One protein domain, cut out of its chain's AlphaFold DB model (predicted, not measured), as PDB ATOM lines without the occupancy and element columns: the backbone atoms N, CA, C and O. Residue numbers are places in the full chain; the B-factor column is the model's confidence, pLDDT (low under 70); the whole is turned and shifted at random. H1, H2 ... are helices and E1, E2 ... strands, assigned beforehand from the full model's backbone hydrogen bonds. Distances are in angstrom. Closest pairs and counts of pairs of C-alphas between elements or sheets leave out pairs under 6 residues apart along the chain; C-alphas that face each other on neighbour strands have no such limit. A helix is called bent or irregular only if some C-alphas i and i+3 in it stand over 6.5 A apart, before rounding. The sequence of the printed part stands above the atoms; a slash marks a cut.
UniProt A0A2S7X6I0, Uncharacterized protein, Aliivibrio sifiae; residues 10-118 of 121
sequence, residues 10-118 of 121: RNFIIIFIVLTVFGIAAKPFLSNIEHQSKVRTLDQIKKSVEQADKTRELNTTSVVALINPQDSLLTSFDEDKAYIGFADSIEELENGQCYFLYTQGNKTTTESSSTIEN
ATOM      1  N   ARG A  10     -35.588  48.803  30.249       75.88
ATOM      2  CA  ARG A  10     -36.679  49.351  29.427       75.88
ATOM      3  C   ARG A  10     -36.182  50.091  28.176       75.88
ATOM      4  O   ARG A  10     -36.789  49.953  27.120       75.88
ATOM      5  N   ASN A  11     -35.076  50.831  28.273       77.38
ATOM      6  CA  ASN A  11     -34.482  51.534  27.132       77.38
ATOM      7  C   ASN A  11     -33.868  50.544  26.130       77.38
ATOM      8  O   ASN A  11     -33.999  50.758  24.930       77.38
ATOM      9  N   PHE A  12     -33.284  49.433  26.596       81.44
ATOM     10  CA  PHE A  12     -32.795  48.365  25.715       81.44
ATOM     11  C   PHE A  12     -33.918  47.696  24.917       81.44
ATOM     12  O   PHE A  12     -33.767  47.498  23.716       81.44
ATOM     13  N   ILE A  13     -35.055  47.399  25.557       82.50
ATOM     14  CA  ILE A  13     -36.217  46.808  24.872       82.50
ATOM     15  C   ILE A  13     -36.712  47.738  23.756       82.50
ATOM     16  O   ILE A  13     -36.947  47.290  22.637       82.50
ATOM     17  N   ILE A  14     -36.815  49.041  24.035       82.56
ATOM     18  CA  ILE A  14     -37.235  50.034  23.036       82.56
ATOM     19  C   ILE A  14     -36.238  50.092  21.871       82.56
ATOM     20  O   ILE A  14     -36.657  50.082  20.716       82.56
ATOM     21  N   ILE A  15     -34.930  50.096  22.151       82.56
ATOM     22  CA  ILE A  15     -33.886  50.088  21.114       82.56
ATOM     23  C   ILE A  15     -34.006  48.845  20.224       82.56
ATOM     24  O   ILE A  15     -33.963  48.970  19.003       82.56
ATOM     25  N   PHE A  16     -34.214  47.662  20.809       83.50
ATOM     26  CA  PHE A  16     -34.390  46.422  20.047       83.50
ATOM     27  C   PHE A  16     -35.617  46.466  19.136       83.50
ATOM     28  O   PHE A  16     -35.505  46.136  17.956       83.50
ATOM     29  N   ILE A  17     -36.764  46.925  19.648       83.12
ATOM     30  CA  ILE A  17     -37.993  47.056  18.851       83.12
ATOM     31  C   ILE A  17     -37.743  47.988  17.661       83.12
ATOM     32  O   ILE A  17     -38.028  47.630  16.520       83.12
ATOM     33  N   VAL A  18     -37.139  49.151  17.905       82.88
ATOM     34  CA  VAL A  18     -36.830  50.122  16.851       82.88
ATOM     35  C   VAL A  18     -35.879  49.521  15.805       82.88
ATOM     36  O   VAL A  18     -36.176  49.586  14.613       82.88
ATOM     37  N   LEU A  19     -34.791  48.862  16.222       82.56
ATOM     38  CA  LEU A  19     -33.840  48.219  15.306       82.56
ATOM     39  C   LEU A  19     -34.484  47.115  14.460       82.56
ATOM     40  O   LEU A  19     -34.206  47.030  13.265       82.56
ATOM     41  N   THR A  20     -35.371  46.298  15.039       79.00
ATOM     42  CA  THR A  20     -36.064  45.246  14.277       79.00
ATOM     43  C   THR A  20     -36.975  45.815  13.189       79.00
ATOM     44  O   THR A  20     -36.972  45.300  12.071       79.00
ATOM     45  N   VAL A  21     -37.690  46.912  13.460       79.50
ATOM     46  CA  VAL A  21     -38.544  47.580  12.462       79.50
ATOM     47  C   VAL A  21     -37.702  48.167  11.325       79.50
ATOM     48  O   VAL A  21     -38.027  47.959  10.155       79.50
ATOM     49  N   PHE A  22     -36.588  48.833  11.647       75.94
ATOM     50  CA  PHE A  22     -35.658  49.343  10.633       75.94
ATOM     51  C   PHE A  22     -35.042  48.223   9.789       75.94
ATOM     52  O   PHE A  22     -34.950  48.357   8.569       75.94
ATOM     53  N   GLY A  23     -34.673  47.100  10.413       72.81
ATOM     54  CA  GLY A  23     -34.124  45.942   9.713       72.81
ATOM     55  C   GLY A  23     -35.096  45.361   8.684       72.81
ATOM     56  O   GLY A  23     -34.691  45.072   7.565       72.81
ATOM     57  N   ILE A  24     -36.384  45.242   9.024       79.12
ATOM     58  CA  ILE A  24     -37.417  44.741   8.101       79.12
ATOM     59  C   ILE A  24     -37.634  45.717   6.938       79.12
ATOM     60  O   ILE A  24     -37.703  45.284   5.789       79.12
ATOM     61  N   ALA A  25     -37.690  47.023   7.216       76.62
ATOM     62  CA  ALA A  25     -37.901  48.048   6.193       76.62
ATOM     63  C   ALA A  25     -36.728  48.171   5.201       76.62
ATOM     64  O   ALA A  25     -36.943  48.507   4.038       76.62
ATOM     65  N   ALA A  26     -35.497  47.878   5.632       78.56
ATOM     66  CA  ALA A  26     -34.306  47.954   4.787       78.56
ATOM     67  C   ALA A  26     -34.109  46.737   3.863       78.56
ATOM     68  O   ALA A  26     -33.391  46.850   2.870       78.56
ATOM     69  N   LYS A  27     -34.749  45.589   4.141       81.75
ATOM     70  CA  LYS A  27     -34.618  44.355   3.337       81.75
ATOM     71  C   LYS A  27     -34.787  44.553   1.822       81.75
ATOM     72  O   LYS A  27     -33.884  44.135   1.101       81.75
ATOM     73  N   PRO A  28     -35.869  45.178   1.313       80.69
ATOM     74  CA  PRO A  28     -36.048  45.336  -0.133       80.69
ATOM     75  C   PRO A  28     -34.954  46.202  -0.769       80.69
ATOM     76  O   PRO A  28     -34.528  45.943  -1.889       80.69
ATOM     77  N   PHE A  29     -34.458  47.207  -0.045       83.12
ATOM     78  CA  PHE A  29     -33.376  48.063  -0.521       83.12
ATOM     79  C   PHE A  29     -32.041  47.313  -0.589       83.12
ATOM     80  O   PHE A  29     -31.341  47.403  -1.595       83.12
ATOM     81  N   LEU A  30     -31.710  46.543   0.452       83.69
ATOM     82  CA  LEU A  30     -30.486  45.740   0.492       83.69
ATOM     83  C   LEU A  30     -30.495  44.638  -0.572       83.69
ATOM     84  O   LEU A  30     -29.509  44.490  -1.286       83.69
ATOM     85  N   SER A  31     -31.622  43.942  -0.737       82.56
ATOM     86  CA  SER A  31     -31.793  42.924  -1.781       82.56
ATOM     87  C   SER A  31     -31.632  43.518  -3.183       82.56
ATOM     88  O   SER A  31     -30.912  42.960  -4.004       82.56
ATOM     89  N   ASN A  32     -32.198  44.702  -3.441       86.31
ATOM     90  CA  ASN A  32     -32.001  45.378  -4.721       86.31
ATOM     91  C   ASN A  32     -30.534  45.788  -4.950       86.31
ATOM     92  O   ASN A  32     -30.036  45.669  -6.065       86.31
ATOM     93  N   ILE A  33     -29.820  46.260  -3.921       87.56
ATOM     94  CA  ILE A  33     -28.384  46.565  -4.047       87.56
ATOM     95  C   ILE A  33     -27.586  45.302  -4.376       87.56
ATOM     96  O   ILE A  33     -26.717  45.351  -5.246       87.56
ATOM     97  N   GLU A  34     -27.875  44.193  -3.700       88.69
ATOM     98  CA  GLU A  34     -27.193  42.920  -3.923       88.69
ATOM     99  C   GLU A  34     -27.407  42.416  -5.354       88.69
ATOM    100  O   GLU A  34     -26.425  42.195  -6.065       88.69
ATOM    101  N   HIS A  35     -28.664  42.353  -5.806       88.75
ATOM    102  CA  HIS A  35     -29.022  42.009  -7.184       88.75
ATOM    103  C   HIS A  35     -28.238  42.869  -8.187       88.75
ATOM    104  O   HIS A  35     -27.534  42.364  -9.062       88.75
ATOM    105  N   GLN A  36     -28.308  44.199  -8.051       91.06
ATOM    106  CA  GLN A  36     -27.641  45.126  -8.974       91.06
ATOM    107  C   GLN A  36     -26.113  44.979  -8.950       91.06
ATOM    108  O   GLN A  36     -25.461  45.129  -9.985       91.06
ATOM    109  N   SER A  37     -25.532  44.669  -7.790       91.25
ATOM    110  CA  SER A  37     -24.100  44.406  -7.659       91.25
ATOM    111  C   SER A  37     -23.695  43.144  -8.419       91.25
ATOM    112  O   SER A  37     -22.739  43.195  -9.194       91.25
ATOM    113  N   LYS A  38     -24.433  42.039  -8.246       92.88
ATOM    114  CA  LYS A  38     -24.176  40.774  -8.949       92.88
ATOM    115  C   LYS A  38     -24.262  40.966 -10.462       92.88
ATOM    116  O   LYS A  38     -23.303  40.672 -11.176       92.88
ATOM    117  N   VAL A  39     -25.348  41.576 -10.940       93.81
ATOM    118  CA  VAL A  39     -25.552  41.870 -12.370       93.81
ATOM    119  C   VAL A  39     -24.421  42.725 -12.938       93.81
ATOM    120  O   VAL A  39     -23.932  42.455 -14.033       93.81
ATOM    121  N   ARG A  40     -23.950  43.731 -12.194       93.69
ATOM    122  CA  ARG A  40     -22.830  44.576 -12.628       93.69
ATOM    123  C   ARG A  40     -21.530  43.789 -12.784       93.69
ATOM    124  O   ARG A  40     -20.795  44.039 -13.737       93.69
ATOM    125  N   THR A  41     -21.236  42.863 -11.875       93.56
ATOM    126  CA  THR A  41     -20.065  41.984 -11.994       93.56
ATOM    127  C   THR A  41     -20.181  41.080 -13.221       93.56
ATOM    128  O   THR A  41     -19.227  40.989 -13.992       93.56
ATOM    129  N   LEU A  42     -21.351  40.478 -13.458       94.62
ATOM    130  CA  LEU A  42     -21.585  39.641 -14.642       94.62
ATOM    131  C   LEU A  42     -21.461  40.444 -15.950       94.62
ATOM    132  O   LEU A  42     -20.864  39.967 -16.913       94.62
ATOM    133  N   ASP A  43     -21.938  41.692 -15.980       95.06
ATOM    134  CA  ASP A  43     -21.785  42.600 -17.128       95.06
ATOM    135  C   ASP A  43     -20.315  42.969 -17.396       95.06
ATOM    136  O   ASP A  43     -19.872  43.008 -18.545       95.06
ATOM    137  N   GLN A  44     -19.523  43.190 -16.342       93.75
ATOM    138  CA  GLN A  44     -18.081  43.422 -16.469       93.75
ATOM    139  C   GLN A  44     -17.350  42.198 -17.025       93.75
ATOM    140  O   GLN A  44     -16.504  42.346 -17.912       93.75
ATOM    141  N   ILE A  45     -17.702  41.006 -16.540       94.44
ATOM    142  CA  ILE A  45     -17.186  39.734 -17.051       94.44
ATOM    143  C   ILE A  45     -17.507  39.603 -18.540       94.44
ATOM    144  O   ILE A  45     -16.593  39.426 -19.346       94.44
ATOM    145  N   LYS A  46     -18.779  39.778 -18.919       94.94
ATOM    146  CA  LYS A  46     -19.222  39.695 -20.312       94.94
ATOM    147  C   LYS A  46     -18.433  40.633 -21.217       94.94
ATOM    148  O   LYS A  46     -17.879  40.187 -22.216       94.94
ATOM    149  N   LYS A  47     -18.307  41.907 -20.841       94.12
ATOM    150  CA  LYS A  47     -17.533  42.894 -21.613       94.12
ATOM    151  C   LYS A  47     -16.069  42.495 -21.775       94.12
ATOM    152  O   LYS A  47     -15.512  42.668 -22.856       94.12
ATOM    153  N   SER A  48     -15.448  41.965 -20.721       92.56
ATOM    154  CA  SER A  48     -14.058  41.500 -20.767       92.56
ATOM    155  C   SER A  48     -13.888  40.326 -21.733       92.56
ATOM    156  O   SER A  48     -12.984  40.345 -22.572       92.56
ATOM    157  N   VAL A  49     -14.792  39.345 -21.667       93.56
ATOM    158  CA  VAL A  49     -14.777  38.174 -22.550       93.56
ATOM    159  C   VAL A  49     -15.050  38.572 -23.993       93.56
ATOM    160  O   VAL A  49     -14.246  38.238 -24.853       93.56
ATOM    161  N   GLU A  50     -16.101  39.346 -24.272       92.06
ATOM    162  CA  GLU A  50     -16.419  39.817 -25.630       92.06
ATOM    163  C   GLU A  50     -15.275  40.630 -26.247       92.06
ATOM    164  O   GLU A  50     -15.019  40.554 -27.450       92.06
ATOM    165  N   GLN A  51     -14.572  41.428 -25.442       91.50
ATOM    166  CA  GLN A  51     -13.415  42.176 -25.917       91.50
ATOM    167  C   GLN A  51     -12.229  41.258 -26.229       91.50
ATOM    168  O   GLN A  51     -11.553  41.468 -27.235       91.50
ATOM    169  N   ALA A  52     -11.972  40.253 -25.393       90.25
ATOM    170  CA  ALA A  52     -10.896  39.298 -25.626       90.25
ATOM    171  C   ALA A  52     -11.194  38.375 -26.821       90.25
ATOM    172  O   ALA A  52     -10.304  38.156 -27.643       90.25
ATOM    173  N   ASP A  53     -12.434  37.914 -26.968       86.94
ATOM    174  CA  ASP A  53     -12.879  37.010 -28.036       86.94
ATOM    175  C   ASP A  53     -12.752  37.648 -29.433       86.94
ATOM    176  O   ASP A  53     -12.343  37.008 -30.396       86.94
ATOM    177  N   LYS A  54     -12.944  38.973 -29.537       84.62
ATOM    178  CA  LYS A  54     -12.671  39.739 -30.773       84.62
ATOM    179  C   LYS A  54     -11.204  39.731 -31.202       84.62
ATOM    180  O   LYS A  54     -10.904  40.021 -32.357       84.62
ATOM    181  N   THR A  55     -10.283  39.493 -30.269       84.06
ATOM    182  CA  THR A  55      -8.833  39.554 -30.523       84.06
ATOM    183  C   THR A  55      -8.199  38.178 -30.698       84.06
ATOM    184  O   THR A  55      -7.132  38.072 -31.301       84.06
ATOM    185  N   ARG A  56      -8.837  37.132 -30.170       83.19
ATOM    186  CA  ARG A  56      -8.391  35.740 -30.244       83.19
ATOM    187  C   ARG A  56      -9.578  34.815 -30.002       83.19
ATOM    188  O   ARG A  56     -10.386  35.108 -29.132       83.19
ATOM    189  N   GLU A  57      -9.619  33.675 -30.686       82.94
ATOM    190  CA  GLU A  57     -10.584  32.617 -30.360       82.94
ATOM    191  C   GLU A  57     -10.360  32.152 -28.913       82.94
ATOM    192  O   GLU A  57      -9.262  31.696 -28.561       82.94
ATOM    193  N   LEU A  58     -11.378  32.292 -28.064       88.69
ATOM    194  CA  LEU A  58     -11.345  31.766 -26.707       88.69
ATOM    195  C   LEU A  58     -11.935  30.351 -26.660       88.69
ATOM    196  O   LEU A  58     -12.784  29.957 -27.451       88.69
ATOM    197  N   ASN A  59     -11.458  29.570 -25.696       90.88
ATOM    198  CA  ASN A  59     -12.116  28.345 -25.258       90.88
ATOM    199  C   ASN A  59     -12.606  28.520 -23.819       90.88
ATOM    200  O   ASN A  59     -12.179  29.450 -23.125       90.88
ATOM    201  N   THR A  60     -13.482  27.626 -23.362       91.44
ATOM    202  CA  THR A  60     -14.080  27.687 -22.016       91.44
ATOM    203  C   THR A  60     -13.028  27.825 -20.910       91.44
ATOM    204  O   THR A  60     -13.160  28.666 -20.022       91.44
ATOM    205  N   THR A  61     -11.916  27.092 -21.000       91.44
ATOM    206  CA  THR A  61     -10.798  27.190 -20.046       91.44
ATOM    207  C   THR A  61     -10.115  28.562 -20.066       91.44
ATOM    208  O   THR A  61      -9.797  29.117 -19.015       91.44
ATOM    209  N   SER A  62      -9.901  29.138 -21.251       91.69
ATOM    210  CA  SER A  62      -9.268  30.453 -21.415       91.69
ATOM    211  C   SER A  62     -10.149  31.579 -20.889       91.69
ATOM    212  O   SER A  62      -9.623  32.564 -20.377       91.69
ATOM    213  N   VAL A  63     -11.472  31.435 -21.000       92.12
ATOM    214  CA  VAL A  63     -12.451  32.371 -20.432       92.12
ATOM    215  C   VAL A  63     -12.365  32.380 -18.911       92.12
ATOM    216  O   VAL A  63     -12.214  33.444 -18.315       92.12
ATOM    217  N   VAL A  64     -12.368  31.208 -18.278       92.88
ATOM    218  CA  VAL A  64     -12.252  31.102 -16.816       92.88
ATOM    219  C   VAL A  64     -10.912  31.650 -16.326       92.88
ATOM    220  O   VAL A  64     -10.877  32.401 -15.355       92.88
ATOM    221  N   ALA A  65      -9.817  31.368 -17.039       90.94
ATOM    222  CA  ALA A  65      -8.505  31.927 -16.720       90.94
ATOM    223  C   ALA A  65      -8.433  33.456 -16.904       90.94
ATOM    224  O   ALA A  65      -7.757  34.131 -16.132       90.94
ATOM    225  N   LEU A  66      -9.118  34.006 -17.914       90.00
ATOM    226  CA  LEU A  66      -9.198  35.450 -18.156       90.00
ATOM    227  C   LEU A  66      -9.963  36.163 -17.039       90.00
ATOM    228  O   LEU A  66      -9.534  37.217 -16.577       90.00
ATOM    229  N   ILE A  67     -11.100  35.596 -16.641       90.38
ATOM    230  CA  ILE A  67     -11.969  36.164 -15.610       90.38
ATOM    231  C   ILE A  67     -11.318  36.045 -14.237       90.38
ATOM    232  O   ILE A  67     -11.414  36.978 -13.443       90.38
ATOM    233  N   ASN A  68     -10.649  34.916 -13.981       90.12
ATOM    234  CA  ASN A  68     -10.059  34.574 -12.692       90.12
ATOM    235  C   ASN A  68     -11.068  34.788 -11.540       90.12
ATOM    236  O   ASN A  68     -10.905  35.724 -10.742       90.12
ATOM    237  N   PRO A  69     -12.151  33.983 -11.509       83.69
ATOM    238  CA  PRO A  69     -13.250  34.168 -10.571       83.69
ATOM    239  C   PRO A  69     -12.731  34.208  -9.129       83.69
ATOM    240  O   PRO A  69     -11.938  33.369  -8.710       83.69
ATOM    241  N   GLN A  70     -13.144  35.244  -8.399       79.94
ATOM    242  CA  GLN A  70     -12.839  35.422  -6.977       79.94
ATOM    243  C   GLN A  70     -13.784  34.563  -6.129       79.94
ATOM    244  O   GLN A  70     -14.808  34.126  -6.642       79.94
ATOM    245  N   ASP A  71     -13.487  34.391  -4.838       70.44
ATOM    246  CA  ASP A  71     -14.161  33.448  -3.920       70.44
ATOM    247  C   ASP A  71     -15.705  33.442  -3.948       70.44
ATOM    248  O   ASP A  71     -16.316  32.434  -3.609       70.44
ATOM    249  N   SER A  72     -16.360  34.541  -4.337       82.44
ATOM    250  CA  SER A  72     -17.824  34.632  -4.437       82.44
ATOM    251  C   SER A  72     -18.427  34.122  -5.753       82.44
ATOM    252  O   SER A  72     -19.651  34.070  -5.871       82.44
ATOM    253  N   LEU A  73     -17.603  33.783  -6.748       91.62
ATOM    254  CA  LEU A  73     -18.025  33.271  -8.048       91.62
ATOM    255  C   LEU A  73     -17.699  31.783  -8.157       91.62
ATOM    256  O   LEU A  73     -16.541  31.378  -8.082       91.62
ATOM    257  N   LEU A  74     -18.721  30.977  -8.419       94.12
ATOM    258  CA  LEU A  74     -18.558  29.575  -8.776       94.12
ATOM    259  C   LEU A  74     -18.402  29.421 -10.285       94.12
ATOM    260  O   LEU A  74     -18.831  30.272 -11.066       94.12
ATOM    261  N   THR A  75     -17.764  28.326 -10.692       94.44
ATOM    262  CA  THR A  75     -17.582  27.962 -12.098       94.44
ATOM    263  C   THR A  75     -18.015  26.520 -12.329       94.44
ATOM    264  O   THR A  75     -17.531  25.629 -11.631       94.44
ATOM    265  N   SER A  76     -18.876  26.294 -13.322       94.25
ATOM    266  CA  SER A  76     -19.238  24.965 -13.833       94.25
ATOM    267  C   SER A  76     -18.952  24.866 -15.330       94.25
ATOM    268  O   SER A  76     -18.933  25.877 -16.038       94.25
ATOM    269  N   PHE A  77     -18.736  23.647 -15.811       93.56
ATOM    270  CA  PHE A  77     -18.491  23.352 -17.218       93.56
ATOM    271  C   PHE A  77     -19.448  22.267 -17.698       93.56
ATOM    272  O   PHE A  77     -19.579  21.233 -17.047       93.56
ATOM    273  N   ASP A  78     -20.035  22.482 -18.872       91.62
ATOM    274  CA  ASP A  78     -20.885  21.512 -19.564       91.62
ATOM    275  C   ASP A  78     -20.503  21.510 -21.043       91.62
ATOM    276  O   ASP A  78     -20.800  22.464 -21.753       91.62
ATOM    277  N   GLU A  79     -19.797  20.474 -21.494       89.75
ATOM    278  CA  GLU A  79     -19.311  20.344 -22.875       89.75
ATOM    279  C   GLU A  79     -18.564  21.597 -23.388       89.75
ATOM    280  O   GLU A  79     -17.405  21.833 -23.031       89.75
ATOM    281  N   ASP A  80     -19.212  22.389 -24.243       91.31
ATOM    282  CA  ASP A  80     -18.716  23.622 -24.850       91.31
ATOM    283  C   ASP A  80     -19.069  24.883 -24.043       91.31
ATOM    284  O   ASP A  80     -18.775  26.001 -24.471       91.31
ATOM    285  N   LYS A  81     -19.653  24.734 -22.852       93.12
ATOM    286  CA  LYS A  81     -20.133  25.832 -22.012       93.12
ATOM    287  C   LYS A  81     -19.310  26.019 -20.749       93.12
ATOM    288  O   LYS A  81     -18.848  25.066 -20.123       93.12
ATOM    289  N   ALA A  82     -19.188  27.276 -20.339       94.81
ATOM    290  CA  ALA A  82     -18.708  27.671 -19.022       94.81
ATOM    291  C   ALA A  82     -19.746  28.573 -18.347       94.81
ATOM    292  O   ALA A  82     -20.088  29.634 -18.876       94.81
ATOM    293  N   TYR A  83     -20.205  28.154 -17.173       95.25
ATOM    294  CA  TYR A  83     -21.099  28.900 -16.292       95.25
ATOM    295  C   TYR A  83     -20.256  29.542 -15.200       95.25
ATOM    296  O   TYR A  83     -19.496  28.844 -14.536       95.25
ATOM    297  N   ILE A  84     -20.363  30.856 -15.016       95.19
ATOM    298  CA  ILE A  84     -19.602  31.608 -14.012       95.19
ATOM    299  C   ILE A  84     -20.555  32.568 -13.316       95.19
ATOM    300  O   ILE A  84     -21.074  33.484 -13.950       95.19
ATOM    301  N   GLY A  85     -20.807  32.388 -12.025       94.94
ATOM    302  CA  GLY A  85     -21.884  33.129 -11.372       94.94
ATOM    303  C   GLY A  85     -21.924  33.005  -9.862       94.94
ATOM    304  O   GLY A  85     -21.049  32.398  -9.250       94.94
ATOM    305  N   PHE A  86     -22.943  33.621  -9.270       92.69
ATOM    306  CA  PHE A  86     -23.151  33.644  -7.826       92.69
ATOM    307  C   PHE A  86     -24.119  32.527  -7.442       92.69
ATOM    308  O   PHE A  86     -25.281  32.570  -7.835       92.69
ATOM    309  N   ALA A  87     -23.641  31.553  -6.674       91.75
ATOM    310  CA  ALA A  87     -24.434  30.446  -6.152       91.75
ATOM    311  C   ALA A  87     -23.724  29.826  -4.939       91.75
ATOM    312  O   ALA A  87     -22.504  29.968  -4.811       91.75
ATOM    313  N   ASP A  88     -24.456  29.106  -4.087       89.69
ATOM    314  CA  ASP A  88     -23.879  28.377  -2.950       89.69
ATOM    315  C   ASP A  88     -23.382  26.976  -3.359       89.69
ATOM    316  O   ASP A  88     -22.641  26.320  -2.622       89.69
ATOM    317  N   SER A  89     -23.766  26.497  -4.550       90.69
ATOM    318  CA  SER A  89     -23.340  25.208  -5.106       90.69
ATOM    319  C   SER A  89     -23.341  25.195  -6.640       90.69
ATOM    320  O   SER A  89     -23.935  26.058  -7.279       90.69
ATOM    321  N   ILE A  90     -22.699  24.190  -7.247       90.50
ATOM    322  CA  ILE A  90     -22.706  23.996  -8.710       90.50
ATOM    323  C   ILE A  90     -24.115  23.697  -9.241       90.50
ATOM    324  O   ILE A  90     -24.513  24.243 -10.264       90.50
ATOM    325  N   GLU A  91     -24.896  22.893  -8.517       89.62
ATOM    326  CA  GLU A  91     -26.284  22.586  -8.884       89.62
ATOM    327  C   GLU A  91     -27.159  23.849  -8.881       89.62
ATOM    328  O   GLU A  91     -27.984  24.054  -9.771       89.62
ATOM    329  N   GLU A  92     -26.955  24.733  -7.905       89.25
ATOM    330  CA  GLU A  92     -27.630  26.027  -7.868       89.25
ATOM    331  C   GLU A  92     -27.088  26.991  -8.925       89.25
ATOM    332  O   GLU A  92     -27.847  27.791  -9.448       89.25
ATOM    333  N   LEU A  93     -25.817  26.913  -9.312       90.19
ATOM    334  CA  LEU A  93     -25.299  27.742 -10.399       90.19
ATOM    335  C   LEU A  93     -26.006  27.429 -11.726       90.19
ATOM    336  O   LEU A  93     -26.345  28.341 -12.476       90.19
ATOM    337  N   GLU A  94     -26.250  26.151 -12.003       82.88
ATOM    338  CA  GLU A  94     -26.885  25.696 -13.244       82.88
ATOM    339  C   GLU A  94     -28.400  25.956 -13.262       82.88
ATOM    340  O   GLU A  94     -28.959  26.285 -14.307       82.88
ATOM    341  N   ASN A  95     -29.066  25.868 -12.103       86.38
ATOM    342  CA  ASN A  95     -30.521  26.037 -11.987       86.38
ATOM    343  C   ASN A  95     -30.965  27.436 -11.532       86.38
ATOM    344  O   ASN A  95     -32.089  27.852 -11.801       86.38
ATOM    345  N   GLY A  96     -30.108  28.143 -10.803       76.06
ATOM    346  CA  GLY A  96     -30.404  29.352 -10.033       76.06
ATOM    347  C   GLY A  96     -30.228  30.651 -10.804       76.06
ATOM    348  O   GLY A  96     -30.386  31.712 -10.220       76.06
ATOM    349  N   GLN A  97     -29.939  30.594 -12.108       87.62
ATOM    350  CA  GLN A  97     -30.165  31.716 -13.029       87.62
ATOM    351  C   GLN A  97     -29.485  33.054 -12.635       87.62
ATOM    352  O   GLN A  97     -29.997  34.129 -12.945       87.62
ATOM    353  N   CYS A  98     -28.330  33.010 -11.957       93.50
ATOM    354  CA  CYS A  98     -27.494  34.183 -11.670       93.50
ATOM    355  C   CYS A  98     -26.052  33.962 -12.140       93.50
ATOM    356  O   CYS A  98     -25.116  33.815 -11.347       93.50
ATOM    357  N   TYR A  99     -25.865  33.907 -13.459       95.56
ATOM    358  CA  TYR A  99     -24.589  33.549 -14.063       95.56
ATOM    359  C   TYR A  99     -24.322  34.231 -15.403       95.56
ATOM    360  O   TYR A  99     -25.204  34.618 -16.167       95.56
ATOM    361  N   PHE A 100     -23.038  34.327 -15.706       95.88
ATOM    362  CA  PHE A 100     -22.508  34.521 -17.037       95.88
ATOM    363  C   PHE A 100     -22.298  33.149 -17.687       95.88
ATOM    364  O   PHE A 100     -21.665  32.273 -17.099       95.88
ATOM    365  N   LEU A 101     -22.819  32.969 -18.899       95.56
ATOM    366  CA  LEU A 101     -22.639  31.767 -19.704       95.56
ATOM    367  C   LEU A 101     -21.825  32.112 -20.945       95.56
ATOM    368  O   LEU A 101     -22.225  32.957 -21.745       95.56
ATOM    369  N   TYR A 102     -20.712  31.410 -21.123       95.12
ATOM    370  CA  TYR A 102     -19.950  31.392 -22.364       95.12
ATOM    371  C   TYR A 102     -20.173  30.064 -23.078       95.12
ATOM    372  O   TYR A 102     -20.000  29.019 -22.463       95.12
ATOM    373  N   THR A 103     -20.530  30.107 -24.360       93.81
ATOM    374  CA  THR A 103     -20.615  28.931 -25.238       93.81
ATOM    375  C   THR A 103     -19.518  29.037 -26.286       93.81
ATOM    376  O   THR A 103     -19.471  30.001 -27.054       93.81
ATOM    377  N   GLN A 104     -18.614  28.066 -26.294       90.81
ATOM    378  CA  GLN A 104     -17.490  28.009 -27.206       90.81
ATOM    379  C   GLN A 104     -17.964  27.645 -28.613       90.81
ATOM    380  O   GLN A 104     -18.634  26.643 -28.833       90.81
ATOM    381  N   GLY A 105     -17.550  28.448 -29.589       84.62
ATOM    382  CA  GLY A 105     -17.786  28.148 -30.992       84.62
ATOM    383  C   GLY A 105     -16.944  26.971 -31.492       84.62
ATOM    384  O   GLY A 105     -15.808  26.766 -31.059       84.62
ATOM    385  N   ASN A 106     -17.470  26.218 -32.458       81.00
ATOM    386  CA  ASN A 106     -16.684  25.246 -33.217       81.00
ATOM    387  C   ASN A 106     -16.197  25.890 -34.523       81.00
ATOM    388  O   ASN A 106     -16.979  26.528 -35.231       81.00
ATOM    389  N   LYS A 107     -14.932  25.629 -34.884       64.19
ATOM    390  CA  LYS A 107     -14.196  26.162 -36.049       64.19
ATOM    391  C   LYS A 107     -14.914  26.047 -37.397       64.19
ATOM    392  O   LYS A 107     -14.484  26.667 -38.364       64.19
ATOM    393  N   THR A 108     -15.954  25.224 -37.497       63.62
ATOM    394  CA  THR A 108     -16.636  24.912 -38.754       63.62
ATOM    395  C   THR A 108     -18.049  25.475 -38.889       63.62
ATOM    396  O   THR A 108     -18.524  25.567 -40.017       63.62
ATOM    397  N   THR A 109     -18.753  25.807 -37.799       61.47
ATOM    398  CA  THR A 109     -20.224  25.976 -37.871       61.47
ATOM    399  C   THR A 109     -20.857  26.939 -36.870       61.47
ATOM    400  O   THR A 109     -22.005  27.325 -37.086       61.47
ATOM    401  N   THR A 110     -20.181  27.326 -35.788       75.94
ATOM    402  CA  THR A 110     -20.822  28.100 -34.712       75.94
ATOM    403  C   THR A 110     -19.823  29.086 -34.136       75.94
ATOM    404  O   THR A 110     -18.754  28.671 -33.700       75.94
ATOM    405  N   GLU A 111     -20.153  30.375 -34.154       84.56
ATOM    406  CA  GLU A 111     -19.371  31.397 -33.455       84.56
ATOM    407  C   GLU A 111     -19.534  31.238 -31.942       84.56
ATOM    408  O   GLU A 111     -20.579  30.794 -31.455       84.56
ATOM    409  N   SER A 112     -18.496  31.598 -31.192       88.31
ATOM    410  CA  SER A 112     -18.588  31.733 -29.744       88.31
ATOM    411  C   SER A 112     -19.658  32.756 -29.379       88.31
ATOM    412  O   SER A 112     -19.861  33.763 -30.058       88.31
ATOM    413  N   SER A 113     -20.362  32.504 -28.281       91.12
ATOM    414  CA  SER A 113     -21.380  33.421 -27.785       91.12
ATOM    415  C   SER A 113     -21.315  33.546 -26.275       91.12
ATOM    416  O   SER A 113     -20.809  32.670 -25.571       91.12
ATOM    417  N   SER A 114     -21.814  34.670 -25.771       93.00
ATOM    418  CA  SER A 114     -21.900  34.895 -24.338       93.00
ATOM    419  C   SER A 114     -23.211  35.565 -23.946       93.00
ATOM    420  O   SER A 114     -23.713  36.459 -24.635       93.00
ATOM    421  N   THR A 115     -23.777  35.129 -22.827       94.38
ATOM    422  CA  THR A 115     -25.037  35.646 -22.293       94.38
ATOM    423  C   THR A 115     -24.971  35.791 -20.777       94.38
ATOM    424  O   THR A 115     -24.120  35.197 -20.119       94.38
ATOM    425  N   ILE A 116     -25.858  36.618 -20.233       95.75
ATOM    426  CA  ILE A 116     -26.063  36.759 -18.793       95.75
ATOM    427  C   ILE A 116     -27.478  36.283 -18.513       95.75
ATOM    428  O   ILE A 116     -28.422  36.789 -19.118       95.75
ATOM    429  N   GLU A 117     -27.597  35.338 -17.594       94.88
ATOM    430  CA  GLU A 117     -28.854  34.983 -16.960       94.88
ATOM    431  C   GLU A 117     -28.848  35.601 -15.562       94.88
ATOM    432  O   GLU A 117     -27.899  35.412 -14.798       94.88
ATOM    433  N   ASN A 118     -29.853  36.419 -15.266       92.81
ATOM    434  CA  ASN A 118     -29.906  37.211 -14.039       92.81
ATOM    435  C   ASN A 118     -31.244  37.135 -13.307       92.81
ATOM    436  O   ASN A 118     -31.443  37.883 -12.354       92.81
TER     437      ASN A 118
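What this domain is: This is residues 10 to 118 of the 121 residues of an uncharacterized protein of Aliivibrio sifiae (UniProt A0A2S7X6I0). A small antiparallel sheet of four strands has the later part of a long bent helix, H1, packed along one face, with the short helix H2 on that same face and the short helix H3 across the opposite face. The earlier part of H1, residues 10 to 34, sticks out from this compact body as a long arm and makes most of the length. The printed part has 109 residues, with three named helices and four named strands in the order H1, H2, E1, E2, H3, E3, E4; the sheet's order is E1, E2, E3, E4, and the class is mixed, helices and strands. The whole is only just loose, close to extended, with a radius of gyration of the C-alphas of 19.3 A and spans of 74 by 26 by 20 A.

Where its parts are: The sheet is made of E1, residues 74 to 78, 13.7 A long; E2, residues 81 to 85, 13.0 A; E3, residues 99 to 103, 12.7 A; and E4, residues 113 to 117, 13.2 A. E4 ends at C-alpha 117, at (-28.854, 34.983, -16.960). H1, residues 10 to 53, was assigned as one helix by its hydrogen bonds, but it is bent: C-alphas 25 and 28 are 7.1 A apart. Its arm H1a, residues 10 to 25, is 23.3 A long and begins at C-alpha 10, at (-36.679, 49.351, 29.427). Its arm H1b, residues 28 to 53, is 37.2 A long and ends at C-alpha 53, at (-12.879, 37.010, -28.036). H2 holds residues 60 to 67 and is 10.8 A long; H3 holds residues 90 to 95 and is 8.7 A long.

How they stand to each other: E1 and E4 are the edge strands of the sheet, which is twisted, its C-alphas lying up to 4.3 A off the best plane. E1 and E2 form an antiparallel hairpin, with N 76 and O 83 within hydrogen-bond range at 2.9 A. E2 and E3 are antiparallel, with N 84 and O 100 at 2.8 A. E3 and E4 form the other hairpin, also antiparallel, with N 103 and O 113 at 2.8 A. H1b is on the sheet at a height of 8.2 A, over E3 and E4, and runs along the strands, at 9 degrees to E3 on the local plane. The closest C-alphas of H1b and E3 are those of Leu 42 and Phe 100, 5.7 A apart. H2 is on the same face at a height of 9.2 A, over E2 and along the strands, at 18 degrees to E2 on the local plane; its closest C-alphas to E2 are those of Thr 60 and Ala 82, 5.5 A apart. H1b touches H2 with residues 45 to 49 alone, and their closest C-alphas, those of Ile 45 and Ile 67, are 6.5 A apart. These two run opposite ways at a steep tilt of 63 degrees. H3 is on the opposite face at a height of 8.1 A and runs across the strands, at 70 degrees to E1 on the local plane. The closest C-alphas of E1 and H3 are those of Ser 76 and Ile 90, 6.3 A apart. H1a is not on the sheet, and its line stands at a steep tilt of 42 degrees to that of H1b. In H1a, H1b, H2 and H3 every O i to N i+4 pair is within hydrogen-bond range.

The domain as a whole: The two C-alphas farthest apart are those of Arg 10 and Thr 108, 75.2 A. Residues 10 to 34 stand free; the body without them has 84 residues and spans 36 by 23 by 19 A. The printed part has no cut. No link is long; the link from E3 to E4 has 9 residues and is short. The mean pLDDT of the printed part is 87.5, and residues 107 to 109, in that link, are under 70.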